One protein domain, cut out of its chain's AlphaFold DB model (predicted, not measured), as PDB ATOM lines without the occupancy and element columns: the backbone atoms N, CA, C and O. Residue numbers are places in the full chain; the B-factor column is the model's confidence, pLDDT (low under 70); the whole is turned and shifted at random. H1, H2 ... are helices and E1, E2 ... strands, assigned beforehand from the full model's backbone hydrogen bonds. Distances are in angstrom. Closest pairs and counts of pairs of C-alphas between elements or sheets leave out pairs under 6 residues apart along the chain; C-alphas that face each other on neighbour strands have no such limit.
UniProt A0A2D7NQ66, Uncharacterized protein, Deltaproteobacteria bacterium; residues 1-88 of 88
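What this domain is: This is residues 1 to 88 of the 88 residues of an uncharacterized protein of Deltaproteobacteria bacterium (UniProt A0A2D7NQ66). Two helices, H2 and H4, lie side by side and run opposite ways; H1 turns off in a corner at one end of this pair, and H3 turns off in a corner at its other end. A two-stranded hairpin, E1 and E2, stands between H2 and H3, with E1 nearest to the middle of the model. Residues 1 to 7, of which 2 to 7 belong to H1, stick out. The printed part has 88 residues with four named helices and two named strands, in the order H1 H2 E1 E2 H3 H4; the sheet E1 - E2 is antiparallel and the class is mostly helix. The whole is loose, with a radius of gyration of the C-alphas of 15.0 A and spans of 45 by 31 by 20 A.

How they stand to each other: H1, residues 2 to 14, and H2, residues 16 to 31, only just touch, with 3 pairs of C-alphas within 8 A, and only at the corner by their tight link. H1 touches H2 with residues 11 to 12 alone, and H2 touches H1 with residues 18 to 19 alone; the closest C-alphas of the two helices are those of Arg 12 and Ser 19, 5.5 A apart. Their lines stand at a steep tilt of 61 degrees, opposite ways. The strands E1, residues 38 to 41, and E2, residues 52 to 55, form an antiparallel hairpin, with N 39 and O 54 within hydrogen-bond range at 2.8 A and N 52 and O 41 at 2.9 A. The closest C-alphas of H2 and E1 are those of Ser 29 and Met 40, 7.3 A apart. H3, residues 60 to 74, comes closest to E1 with the C-alphas of Gln 66 and Val 38, 7.5 A apart, and to E2 with those of Leu 63 and Ile 55, 7.6 A apart. H3 and H4, residues 77 to 87, are close but not clearly touching and about perpendicular at 83 degrees; their closest C-alphas are those of Cys 73 and Met 79, 7.6 A apart. H4 and H2 touch at a shallow tilt of 24 degrees, opposite ways; their closest C-alphas are those of Glu 78 and Leu 28, 5.8 A apart. H1 and H4 are apart, as are H2 and H3. In H1, H2, H3 and H4 every O i to N i+4 pair is within hydrogen-bond range.

Where its parts are: H1 begins at C-alpha 2 (2.505, 41.909, 87.086) and is 18.5 A long. H2 is 22.8 A long, E1 10.0 A and E2 9.9 A. H3 begins at C-alpha 60 (21.029, 36.206, 121.184) and is 20.5 A long. H4, 15.7 A long, ends at C-alpha 87 (11.474, 12.771, 99.621).

The domain as a whole: The two C-alphas farthest apart, those of Gln 13 and Lys 61, are 45.4 A from each other. The printed part has no cut and no long link. The mean pLDDT of the printed part is 77.4; residues 1 to 15, 44 to 45, 47 and 88 are under 70.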
ATOM      1  N   MET A   1       5.261  44.035  89.745       54.16
ATOM      2  CA  MET A   1       4.294  43.077  90.336       54.16
ATOM      3  C   MET A   1       3.680  42.160  89.276       54.16
ATOM      4  O   MET A   1       3.823  40.955  89.424       54.16
ATOM      5  N   LEU A   2       3.128  42.693  88.173       55.41
ATOM      6  CA  LEU A   2       2.505  41.909  87.086       55.41
ATOM      7  C   LEU A   2       3.396  40.800  86.492       55.41
ATOM      8  O   LEU A   2       2.946  39.677  86.312       55.41
ATOM      9  N   TYR A   3       4.676  41.091  86.244       53.53
ATOM     10  CA  TYR A   3       5.604  40.138  85.621       53.53
ATOM     11  C   TYR A   3       5.850  38.878  86.470       53.53
ATOM     12  O   TYR A   3       5.928  37.778  85.934       53.53
ATOM     13  N   ARG A   4       5.913  39.015  87.805       53.75
ATOM     14  CA  ARG A   4       6.073  37.866  88.715       53.75
ATOM     15  C   ARG A   4       4.839  36.969  88.697       53.75
ATOM     16  O   ARG A   4       4.987  35.761  88.589       53.75
ATOM     17  N   GLN A   5       3.650  37.567  88.753       56.19
ATOM     18  CA  GLN A   5       2.385  36.830  88.687       56.19
ATOM     19  C   GLN A   5       2.200  36.145  87.329       56.19
ATOM     20  O   GLN A   5       1.775  34.999  87.277       56.19
ATOM     21  N   PHE A   6       2.578  36.807  86.234       54.44
ATOM     22  CA  PHE A   6       2.481  36.243  84.889       54.44
ATOM     23  C   PHE A   6       3.458  35.080  84.672       54.44
ATOM     24  O   PHE A   6       3.087  34.054  84.109       54.44
ATOM     25  N   LYS A   7       4.687  35.199  85.188       60.34
ATOM     26  CA  LYS A   7       5.665  34.106  85.174       60.34
ATOM     27  C   LYS A   7       5.183  32.911  86.006       60.34
ATOM     28  O   LYS A   7       5.210  31.794  85.517       60.34
ATOM     29  N   GLN A   8       4.638  33.159  87.200       60.94
ATOM     30  CA  GLN A   8       4.040  32.111  88.038       60.94
ATOM     31  C   GLN A   8       2.859  31.402  87.359       60.94
ATOM     32  O   GLN A   8       2.692  30.200  87.532       60.94
ATOM     33  N   LEU A   9       2.042  32.118  86.578       59.41
ATOM     34  CA  LEU A   9       0.946  31.519  85.807       59.41
ATOM     35  C   LEU A   9       1.453  30.651  84.644       59.41
ATOM     36  O   LEU A   9       0.903  29.578  84.407       59.41
ATOM     37  N   LEU A  10       2.514  31.081  83.956       62.44
ATOM     38  CA  LEU A  10       3.154  30.301  82.890       62.44
ATOM     39  C   LEU A  10       3.848  29.046  83.429       62.44
ATOM     40  O   LEU A  10       3.688  27.970  82.858       62.44
ATOM     41  N   ASP A  11       4.566  29.163  84.547       60.47
ATOM     42  CA  ASP A  11       5.202  28.023  85.214       60.47
ATOM     43  C   ASP A  11       4.148  27.013  85.706       60.47
ATOM     44  O   ASP A  11       4.340  25.806  85.548       60.47
ATOM     45  N   ARG A  12       2.986  27.495  86.181       59.47
ATOM     46  CA  ARG A  12       1.846  26.639  86.550       59.47
ATOM     47  C   ARG A  12       1.293  25.812  85.397       59.47
ATOM     48  O   ARG A  12       0.937  24.653  85.585       59.47
ATOM     49  N   GLN A  13       1.210  26.405  84.210       59.88
ATOM     50  CA  GLN A  13       0.722  25.715  83.017       59.88
ATOM     51  C   GLN A  13       1.739  24.713  82.460       59.88
ATOM     52  O   GLN A  13       1.343  23.734  81.833       59.88
ATOM     53  N   ARG A  14       3.038  24.958  82.677       61.44
ATOM     54  CA  ARG A  14       4.121  24.105  82.175       61.44
ATOM     55  C   ARG A  14       4.379  22.886  83.056       61.44
ATOM     56  O   ARG A  14       4.679  21.834  82.510       61.44
ATOM     57  N   ASN A  15       4.257  23.031  84.378       65.38
ATOM     58  CA  ASN A  15       4.559  21.982  85.355       65.38
ATOM     59  C   ASN A  15       3.457  21.902  86.437       65.38
ATOM     60  O   ASN A  15       3.588  22.498  87.517       65.38
ATOM     61  N   PRO A  16       2.353  21.182  86.168       70.00
ATOM     62  CA  PRO A  16       1.222  21.095  87.092       70.00
ATOM     63  C   PRO A  16       1.584  20.401  88.416       70.00
ATOM     64  O   PRO A  16       1.110  20.824  89.466       70.00
ATOM     65  N   GLU A  17       2.479  19.412  88.393       71.25
ATOM     66  CA  GLU A  17       2.931  18.682  89.590       71.25
ATOM     67  C   GLU A  17       3.720  19.587  90.553       71.25
ATOM     68  O   GLU A  17       3.400  19.666  91.737       71.25
ATOM     69  N   LEU A  18       4.661  20.388  90.035       73.69
ATOM     70  CA  LEU A  18       5.400  21.382  90.832       73.69
ATOM     71  C   LEU A  18       4.480  22.437  91.452       73.69
ATOM     72  O   LEU A  18       4.735  22.957  92.535       73.69
ATOM     73  N   SER A  19       3.395  22.767  90.761       74.31
ATOM     74  CA  SER A  19       2.421  23.744  91.246       74.31
ATOM     75  C   SER A  19       1.613  23.208  92.416       74.31
ATOM     76  O   SER A  19       1.387  23.929  93.387       74.31
ATOM     77  N   GLN A  20       1.224  21.935  92.344       80.19
ATOM     78  CA  GLN A  20       0.555  21.243  93.440       80.19
ATOM     79  C   GLN A  20       1.479  21.106  94.652       80.19
ATOM     80  O   GLN A  20       1.055  21.419  95.763       80.19
ATOM     81  N   LEU A  21       2.752  20.751  94.437       79.25
ATOM     82  CA  LEU A  21       3.774  20.698  95.491       79.25
ATOM     83  C   LEU A  21       3.947  22.055  96.189       79.25
ATOM     84  O   LEU A  21       3.935  22.127  97.416       79.25
ATOM     85  N   ARG A  22       4.010  23.157  95.427       80.88
ATOM     86  CA  ARG A  22       4.070  24.521  95.989       80.88
ATOM     87  C   ARG A  22       2.850  24.852  96.841       80.88
ATOM     88  O   ARG A  22       2.992  25.380  97.942       80.88
ATOM     89  N   GLU A  23       1.651  24.546  96.357       82.81
ATOM     90  CA  GLU A  23       0.414  24.818  97.095       82.81
ATOM     91  C   GLU A  23       0.291  23.962  98.359       82.81
ATOM     92  O   GLU A  23      -0.161  24.451  99.401       82.81
ATOM     93  N   GLN A  24       0.728  22.704  98.294       83.69
ATOM     94  CA  GLN A  24       0.783  21.806  99.441       83.69
ATOM     95  C   GLN A  24       1.794  22.300 100.481       83.69
ATOM     96  O   GLN A  24       1.442  22.408 101.658       83.69
ATOM     97  N   PHE A  25       2.996  22.692 100.053       84.25
ATOM     98  CA  PHE A  25       4.016  23.281 100.920       84.25
ATOM     99  C   PHE A  25       3.515  24.549 101.613       84.25
ATOM    100  O   PHE A  25       3.619  24.674 102.832       84.25
ATOM    101  N   GLU A  26       2.912  25.478 100.867       83.12
ATOM    102  CA  GLU A  26       2.363  26.708 101.441       83.12
ATOM    103  C   GLU A  26       1.259  26.426 102.467       83.12
ATOM    104  O   GLU A  26       1.167  27.118 103.484       83.12
ATOM    105  N   ARG A  27       0.407  25.424 102.215       84.69
ATOM    106  CA  ARG A  27      -0.664  25.038 103.140       84.69
ATOM    107  C   ARG A  27      -0.100  24.463 104.437       84.69
ATOM    108  O   ARG A  27      -0.524  24.896 105.506       84.69
ATOM    109  N   LEU A  28       0.854  23.536 104.344       83.06
ATOM    110  CA  LEU A  28       1.514  22.932 105.507       83.06
ATOM    111  C   LEU A  28       2.301  23.983 106.302       83.06
ATOM    112  O   LEU A  28       2.158  24.079 107.518       83.06
ATOM    113  N   SER A  29       3.033  24.854 105.605       80.75
ATOM    114  CA  SER A  29       3.790  25.962 106.199       80.75
ATOM    115  C   SER A  29       2.900  26.942 106.973       80.75
ATOM    116  O   SER A  29       3.231  27.344 108.090       80.75
ATOM    117  N   LYS A  30       1.717  27.276 106.440       80.44
ATOM    118  CA  LYS A  30       0.718  28.081 107.167       80.44
ATOM    119  C   LYS A  30       0.158  27.355 108.397       80.44
ATOM    120  O   LYS A  30      -0.168  28.022 109.379       80.44
ATOM    121  N   GLY A  31       0.048  26.026 108.352       80.12
ATOM    122  CA  GLY A  31      -0.405  25.191 109.470       80.12
ATOM    123  C   GLY A  31       0.556  25.197 110.661       80.12
ATOM    124  O   GLY A  31       0.108  25.324 111.798       80.12
ATOM    125  N   LEU A  32       1.866  25.195 110.391       77.56
ATOM    126  CA  LEU A  32       2.942  25.164 111.396       77.56
ATOM    127  C   LEU A  32       3.044  26.419 112.279       77.56
ATOM    128  O   LEU A  32       3.829  26.440 113.223       77.56
ATOM    129  N   LYS A  33       2.269  27.479 111.983       77.06
ATOM    130  CA  LYS A  33       2.233  28.751 112.738       77.06
ATOM    131  C   LYS A  33       3.633  29.236 113.145       77.06
ATOM    132  O   LYS A  33       3.864  29.574 114.306       77.06
ATOM    133  N   LEU A  34       4.557  29.262 112.182       79.50
ATOM    134  CA  LEU A  34       5.956  29.608 112.432       79.50
ATOM    135  C   LEU A  34       6.095  30.927 113.220       79.50
ATOM    136  O   LEU A  34       5.343  31.879 112.969       79.50
ATOM    137  N   PRO A  35       7.072  31.026 114.142       78.38
ATOM    138  CA  PRO A  35       7.306  32.249 114.899       78.38
ATOM    139  C   PRO A  35       7.587  33.443 113.980       78.38
ATOM    140  O   PRO A  35       8.262  33.312 112.958       78.38
ATOM    141  N   GLN A  36       7.125  34.639 114.368       72.94
ATOM    142  CA  GLN A  36       7.466  35.870 113.648       72.94
ATOM    143  C   GLN A  36       8.992  36.014 113.556       72.94
ATOM    144  O   GLN A  36       9.673  36.069 114.579       72.94
ATOM    145  N   GLY A  37       9.512  36.050 112.327       74.88
ATOM    146  CA  GLY A  37      10.947  36.114 112.030       74.88
ATOM    147  C   GLY A  37      11.568  34.800 111.548       74.88
ATOM    148  O   GLY A  37      12.698  34.833 111.063       74.88
ATOM    149  N   VAL A  38      10.835  33.682 111.606       82.06
ATOM    150  CA  VAL A  38      11.238  32.401 111.012       82.06
ATOM    151  C   VAL A  38      10.551  32.223 109.661       82.06
ATOM    152  O   VAL A  38       9.337  32.381 109.536       82.06
ATOM    153  N   GLN A  39      11.334  31.914 108.635       83.00
ATOM    154  CA  GLN A  39      10.865  31.638 107.282       83.00
ATOM    155  C   GLN A  39      11.350  30.259 106.854       83.00
ATOM    156  O   GLN A  39      12.527  29.937 107.013       83.00
ATOM    157  N   MET A  40      10.436  29.466 106.302       83.19
ATOM    158  CA  MET A  40      10.756  28.216 105.624       83.19
ATOM    159  C   MET A  40      10.845  28.463 104.127       83.19
ATOM    160  O   MET A  40       9.946  29.062 103.537       83.19
ATOM    161  N   GLU A  41      11.923  27.979 103.535       81.50
ATOM    162  CA  GLU A  41      12.169  28.012 102.106       81.50
ATOM    163  C   GLU A  41      12.529  26.608 101.630       81.50
ATOM    164  O   GLU A  41      13.184  25.838 102.331       81.50
ATOM    165  N   ASN A  42      12.112  26.295 100.416       77.38
ATOM    166  CA  ASN A  42      12.480  25.083  99.710       77.38
ATOM    167  C   ASN A  42      13.076  25.469  98.352       77.38
ATOM    168  O   ASN A  42      12.894  26.598  97.886       77.38
ATOM    169  N   ASP A  43      13.784  24.537  97.719       77.38
ATOM    170  CA  ASP A  43      14.274  24.747  96.357       77.38
ATOM    171  C   ASP A  43      13.106  24.968  95.384       77.38
ATOM    172  O   ASP A  43      12.106  24.255  95.441       77.38
ATOM    173  N   ASP A  44      13.229  25.934  94.471       67.31
ATOM    174  CA  ASP A  44      12.157  26.315  93.544       67.31
ATOM    175  C   ASP A  44      11.620  25.146  92.694       67.31
ATOM    176  O   ASP A  44      10.475  25.184  92.231       67.31
ATOM    177  N   PHE A  45      12.405  24.098  92.495       67.19
ATOM    178  CA  PHE A  45      12.013  22.933  91.714       67.19
ATOM    179  C   PHE A  45      11.747  21.699  92.578       67.19
ATOM    180  O   PHE A  45      11.395  20.663  92.028       67.19
ATOM    181  N   PHE A  46      11.847  21.809  93.911       70.56
ATOM    182  CA  PHE A  46      11.710  20.687  94.853       70.56
ATOM    183  C   PHE A  46      12.628  19.501  94.495       70.56
ATOM    184  O   PHE A  46      12.347  18.366  94.847       70.56
ATOM    185  N   GLU A  47      13.746  19.763  93.811       67.69
ATOM    186  CA  GLU A  47      14.710  18.726  93.406       67.69
ATOM    187  C   GLU A  47      15.584  18.255  94.573       67.69
ATOM    188  O   GLU A  47      16.301  17.262  94.467       67.69
ATOM    189  N   LYS A  48      15.564  19.000  95.681       72.75
ATOM    190  CA  LYS A  48      16.364  18.727  96.868       72.75
ATOM    191  C   LYS A  48      15.475  18.258  98.003       72.75
ATOM    192  O   LYS A  48      14.516  18.942  98.356       72.75
ATOM    193  N   GLU A  49      15.902  17.190  98.663       77.81
ATOM    194  CA  GLU A  49      15.294  16.663  99.891       77.81
ATOM    195  C   GLU A  49      15.633  17.513 101.138       77.81
ATOM    196  O   GLU A  49      15.653  17.029 102.269       77.81
ATOM    197  N   GLU A  50      15.946  18.795 100.948       78.94
ATOM    198  CA  GLU A  50      16.426  19.699 101.989       78.94
ATOM    199  C   GLU A  50      15.434  20.842 102.215       78.94
ATOM    200  O   GLU A  50      14.880  21.417 101.275       78.94
ATOM    201  N   LEU A  51      15.265  21.220 103.482       83.44
ATOM    202  CA  LEU A  51      14.477  22.376 103.890       83.44
ATOM    203  C   LEU A  51      15.395  23.453 104.470       83.44
ATOM    204  O   LEU A  51      16.189  23.188 105.373       83.44
ATOM    205  N   LEU A  52      15.249  24.689 103.995       84.50
ATOM    206  CA  LEU A  52      15.985  25.836 104.516       84.50
ATOM    207  C   LEU A  52      15.130  26.619 105.510       84.50
ATOM    208  O   LEU A  52      14.008  27.033 105.218       84.50
ATOM    209  N   LEU A  53      15.703  26.882 106.683       85.44
ATOM    210  CA  LEU A  53      15.111  27.721 107.718       85.44
ATOM    211  C   LEU A  53      15.925  29.007 107.862       85.44
ATOM    212  O   LEU A  53      17.105  28.977 108.207       85.44
ATOM    213  N   LYS A  54      15.287  30.153 107.621       87.69
ATOM    214  CA  LYS A  54      15.873  31.477 107.862       87.69
ATOM    215  C   LYS A  54      15.268  32.085 109.109       87.69
ATOM    216  O   LYS A  54      14.058  32.271 109.186       87.69
ATOM    217  N   ILE A  55      16.122  32.446 110.059       89.12
ATOM    218  CA  ILE A  55      15.723  33.056 111.326       89.12
ATOM    219  C   ILE A  55      16.312  34.463 111.392       89.12
ATOM    220  O   ILE A  55      17.518  34.648 111.227       89.12
ATOM    221  N   LYS A  56      15.459  35.465 111.608       87.25
ATOM    222  CA  LYS A  56      15.866  36.859 111.810       87.25
ATOM    223  C   LYS A  56      15.709  37.230 113.280       87.25
ATOM    224  O   LYS A  56      14.585  37.285 113.775       87.25
ATOM    225  N   ALA A  57      16.831  37.544 113.920       89.31
ATOM    226  CA  ALA A  57      16.899  38.006 115.301       89.31
ATOM    227  C   ALA A  57      17.902  39.162 115.432       89.31
ATOM    228  O   ALA A  57      18.922  39.199 114.743       89.31
ATOM    229  N   SER A  58      17.614  40.094 116.337       90.12
ATOM    230  CA  SER A  58      18.450  41.259 116.657       90.12
ATOM    231  C   SER A  58      19.316  41.058 117.908       90.12
ATOM    232  O   SER A  58      20.199  41.865 118.192       90.12
ATOM    233  N   SER A  59      19.088  39.974 118.657       92.00
ATOM    234  CA  SER A  59      19.860  39.610 119.849       92.00
ATOM    235  C   SER A  59      19.922  38.094 120.051       92.00
ATOM    236  O   SER A  59      19.069  37.351 119.565       92.00
ATOM    237  N   SER A  60      20.902  37.625 120.827       92.00
ATOM    238  CA  SER A  60      21.029  36.206 121.184       92.00
ATOM    239  C   SER A  60      19.831  35.687 121.987       92.00
ATOM    240  O   SER A  60      19.399  34.556 121.784       92.00
ATOM    241  N   LYS A  61      19.252  36.522 122.860       92.25
ATOM    242  CA  LYS A  61      18.055  36.179 123.641       92.25
ATOM    243  C   LYS A  61      16.821  36.011 122.750       92.25
ATOM    244  O   LYS A  61      16.028  35.100 122.970       92.25
ATOM    245  N   GLU A  62      16.670  36.870 121.745       89.00
ATOM    246  CA  GLU A  62      15.599  36.757 120.751       89.00
ATOM    247  C   GLU A  62      15.772  35.504 119.885       89.00
ATOM    248  O   GLU A  62      14.812  34.757 119.709       89.00
ATOM    249  N   LEU A  63      17.001  35.225 119.430       90.19
ATOM    250  CA  LEU A  63      17.315  34.016 118.669       90.19
ATOM    251  C   LEU A  63      16.987  32.750 119.469       90.19
ATOM    252  O   LEU A  63      16.330  31.853 118.949       90.19
ATOM    253  N   LEU A  64      17.395  32.693 120.741       90.50
ATOM    254  CA  LEU A  64      17.093  31.564 121.621       90.50
ATOM    255  C   LEU A  64      15.580  31.369 121.770       90.50
ATOM    256  O   LEU A  64      15.087  30.261 121.594       90.50
ATOM    257  N   SER A  65      14.834  32.451 122.004       89.06
ATOM    258  CA  SER A  65      13.375  32.385 122.120       89.06
ATOM    259  C   SER A  65      12.696  31.901 120.832       89.06
ATOM    260  O   SER A  65      11.727  31.142 120.886       89.06
ATOM    261  N   GLN A  66      13.192  32.318 119.663       88.06
ATOM    262  CA  GLN A  66      12.690  31.835 118.375       88.06
ATOM    263  C   GLN A  66      13.017  30.354 118.150       88.06
ATOM    264  O   GLN A  66      12.161  29.631 117.646       88.06
ATOM    265  N   LEU A  67      14.203  29.889 118.555       88.62
ATOM    266  CA  LEU A  67      14.598  28.480 118.459       88.62
ATOM    267  C   LEU A  67      13.774  27.578 119.385       88.62
ATOM    268  O   LEU A  67      13.364  26.498 118.970       88.62
ATOM    269  N   GLU A  68      13.485  28.020 120.609       88.94
ATOM    270  CA  GLU A  68      12.621  27.281 121.540       88.94
ATOM    271  C   GLU A  68      11.210  27.109 120.976       88.94
ATOM    272  O   GLU A  68      10.679  26.004 120.971       88.94
ATOM    273  N   ARG A  69      10.632  28.180 120.419       85.38
ATOM    274  CA  ARG A  69       9.321  28.106 119.759       85.38
ATOM    275  C   ARG A  69       9.355  27.242 118.504       85.38
ATOM    276  O   ARG A  69       8.397  26.534 118.226       85.38
ATOM    277  N   LEU A  70      10.446  27.309 117.740       85.69
ATOM    278  CA  LEU A  70      10.627  26.480 116.554       85.69
ATOM    279  C   LEU A  70      10.675  24.997 116.924       85.69
ATOM    280  O   LEU A  70      10.061  24.200 116.228       85.69
ATOM    281  N   ARG A  71      11.345  24.629 118.021       86.12
ATOM    282  CA  ARG A  71      11.372  23.245 118.510       86.12
ATOM    283  C   ARG A  71       9.959  22.692 118.698       86.12
ATOM    284  O   ARG A  71       9.691  21.586 118.250       86.12
ATOM    285  N   ASP A  72       9.065  23.471 119.297       83.00
ATOM    286  CA  ASP A  72       7.684  23.042 119.534       83.00
ATOM    287  C   ASP A  72       6.883  22.917 118.213       83.00
ATOM    288  O   ASP A  72       5.978  22.093 118.111       83.00
ATOM    289  N   CYS A  73       7.237  23.689 117.174       80.56
ATOM    290  CA  CYS A  73       6.686  23.543 115.818       80.56
ATOM    291  C   CYS A  73       7.248  22.321 115.067       80.56
ATOM    292  O   CYS A  73       6.549  21.743 114.240       80.56
ATOM    293  N   LEU A  74       8.504  21.935 115.316       80.25
ATOM    294  CA  LEU A  74       9.140  20.799 114.637       80.25
ATOM    295  C   LEU A  74       8.542  19.450 115.054       80.25
ATOM    296  O   LEU A  74       8.604  18.507 114.274       80.25
ATOM    297  N   ASP A  75       7.945  19.374 116.243       77.44
ATOM    298  CA  ASP A  75       7.292  18.169 116.773       77.44
ATOM    299  C   ASP A  75       5.858  17.971 116.230       77.44
ATOM    300  O   ASP A  75       5.108  17.102 116.670       77.44
ATOM    301  N   GLN A  76       5.432  18.809 115.278       79.62
ATOM    302  CA  GLN A  76       4.103  18.737 114.675       79.62
ATOM    303  C   GLN A  76       4.072  17.795 113.465       79.62
ATOM    304  O   GLN A  76       4.995  17.750 112.650       79.62
ATOM    305  N   SER A  77       2.942  17.104 113.290       78.12
ATOM    306  CA  SER A  77       2.695  16.173 112.178       78.12
ATOM    307  C   SER A  77       2.849  16.806 110.789       78.12
ATOM    308  O   SER A  77       3.204  16.147 109.812       78.12
ATOM    309  N   GLU A  78       2.611  18.109 110.700       82.25
ATOM    310  CA  GLU A  78       2.746  18.925 109.506       82.25
ATOM    311  C   GLU A  78       4.204  19.016 109.052       82.25
ATOM    312  O   GLU A  78       4.464  19.073 107.851       82.25
ATOM    313  N   MET A  79       5.150  18.981 109.992       83.50
ATOM    314  CA  MET A  79       6.573  19.034 109.687       83.50
ATOM    315  C   MET A  79       7.051  17.723 109.060       83.50
ATOM    316  O   MET A  79       7.740  17.740 108.039       83.50
ATOM    317  N   GLU A  80       6.600  16.582 109.588       84.50
ATOM    318  CA  GLU A  80       6.829  15.283 108.950       84.50
ATOM    319  C   GLU A  80       6.212  15.220 107.550       84.50
ATOM    320  O   GLU A  80       6.824  14.684 106.627       84.50
ATOM    321  N   ALA A  81       5.012  15.779 107.368       83.94
ATOM    322  CA  ALA A  81       4.355  15.821 106.066       83.94
ATOM    323  C   ALA A  81       5.154  16.642 105.039       83.94
ATOM    324  O   ALA A  81       5.219  16.251 103.874       83.94
ATOM    325  N   ILE A  82       5.796  17.739 105.465       84.56
ATOM    326  CA  ILE A  82       6.710  18.511 104.610       84.56
ATOM    327  C   ILE A  82       7.910  17.657 104.203       84.56
ATOM    328  O   ILE A  82       8.230  17.610 103.019       84.56
ATOM    329  N   PHE A  83       8.551  16.950 105.136       84.44
ATOM    330  CA  PHE A  83       9.707  16.114 104.798       84.44
ATOM    331  C   PHE A  83       9.344  14.931 103.894       84.44
ATOM    332  O   PHE A  83      10.076  14.663 102.948       84.44
ATOM    333  N   ARG A  84       8.191  14.280 104.095       83.94
ATOM    334  CA  ARG A  84       7.714  13.227 103.176       83.94
ATOM    335  C   ARG A  84       7.465  13.763 101.770       83.94
ATOM    336  O   ARG A  84       7.794  13.100 100.799       83.94
ATOM    337  N   MET A  85       6.913  14.970 101.664       80.81
ATOM    338  CA  MET A  85       6.697  15.633 100.377       80.81
ATOM    339  C   MET A  85       8.019  15.970  99.666       80.81
ATOM    340  O   MET A  85       8.055  15.980  98.442       80.81
ATOM    341  N   LEU A  86       9.095  16.236 100.413       78.25
ATOM    342  CA  LEU A  86      10.424  16.499  99.851       78.25
ATOM    343  C   LEU A  86      11.161  15.226  99.400       78.25
ATOM    344  O   LEU A  86      12.063  15.346  98.583       78.25
ATOM    345  N   GLN A  87      10.799  14.047  99.914       74.12
ATOM    346  CA  GLN A  87      11.474  12.771  99.621       74.12
ATOM    347  C   GLN A  87      10.955  12.039  98.371       74.12
ATOM    348  O   GLN A  87      11.645  11.145  97.888       74.12
ATOM    349  N   GLY A  88       9.795  12.433  97.827       58.66
ATOM    350  CA  GLY A  88       9.197  11.803  96.640       58.66
ATOM    351  C   GLY A  88       8.493  10.482  96.926       58.66
ATOM    352  O   GLY A  88       9.169   9.491  97.274       58.66
TER     353      GLY A  88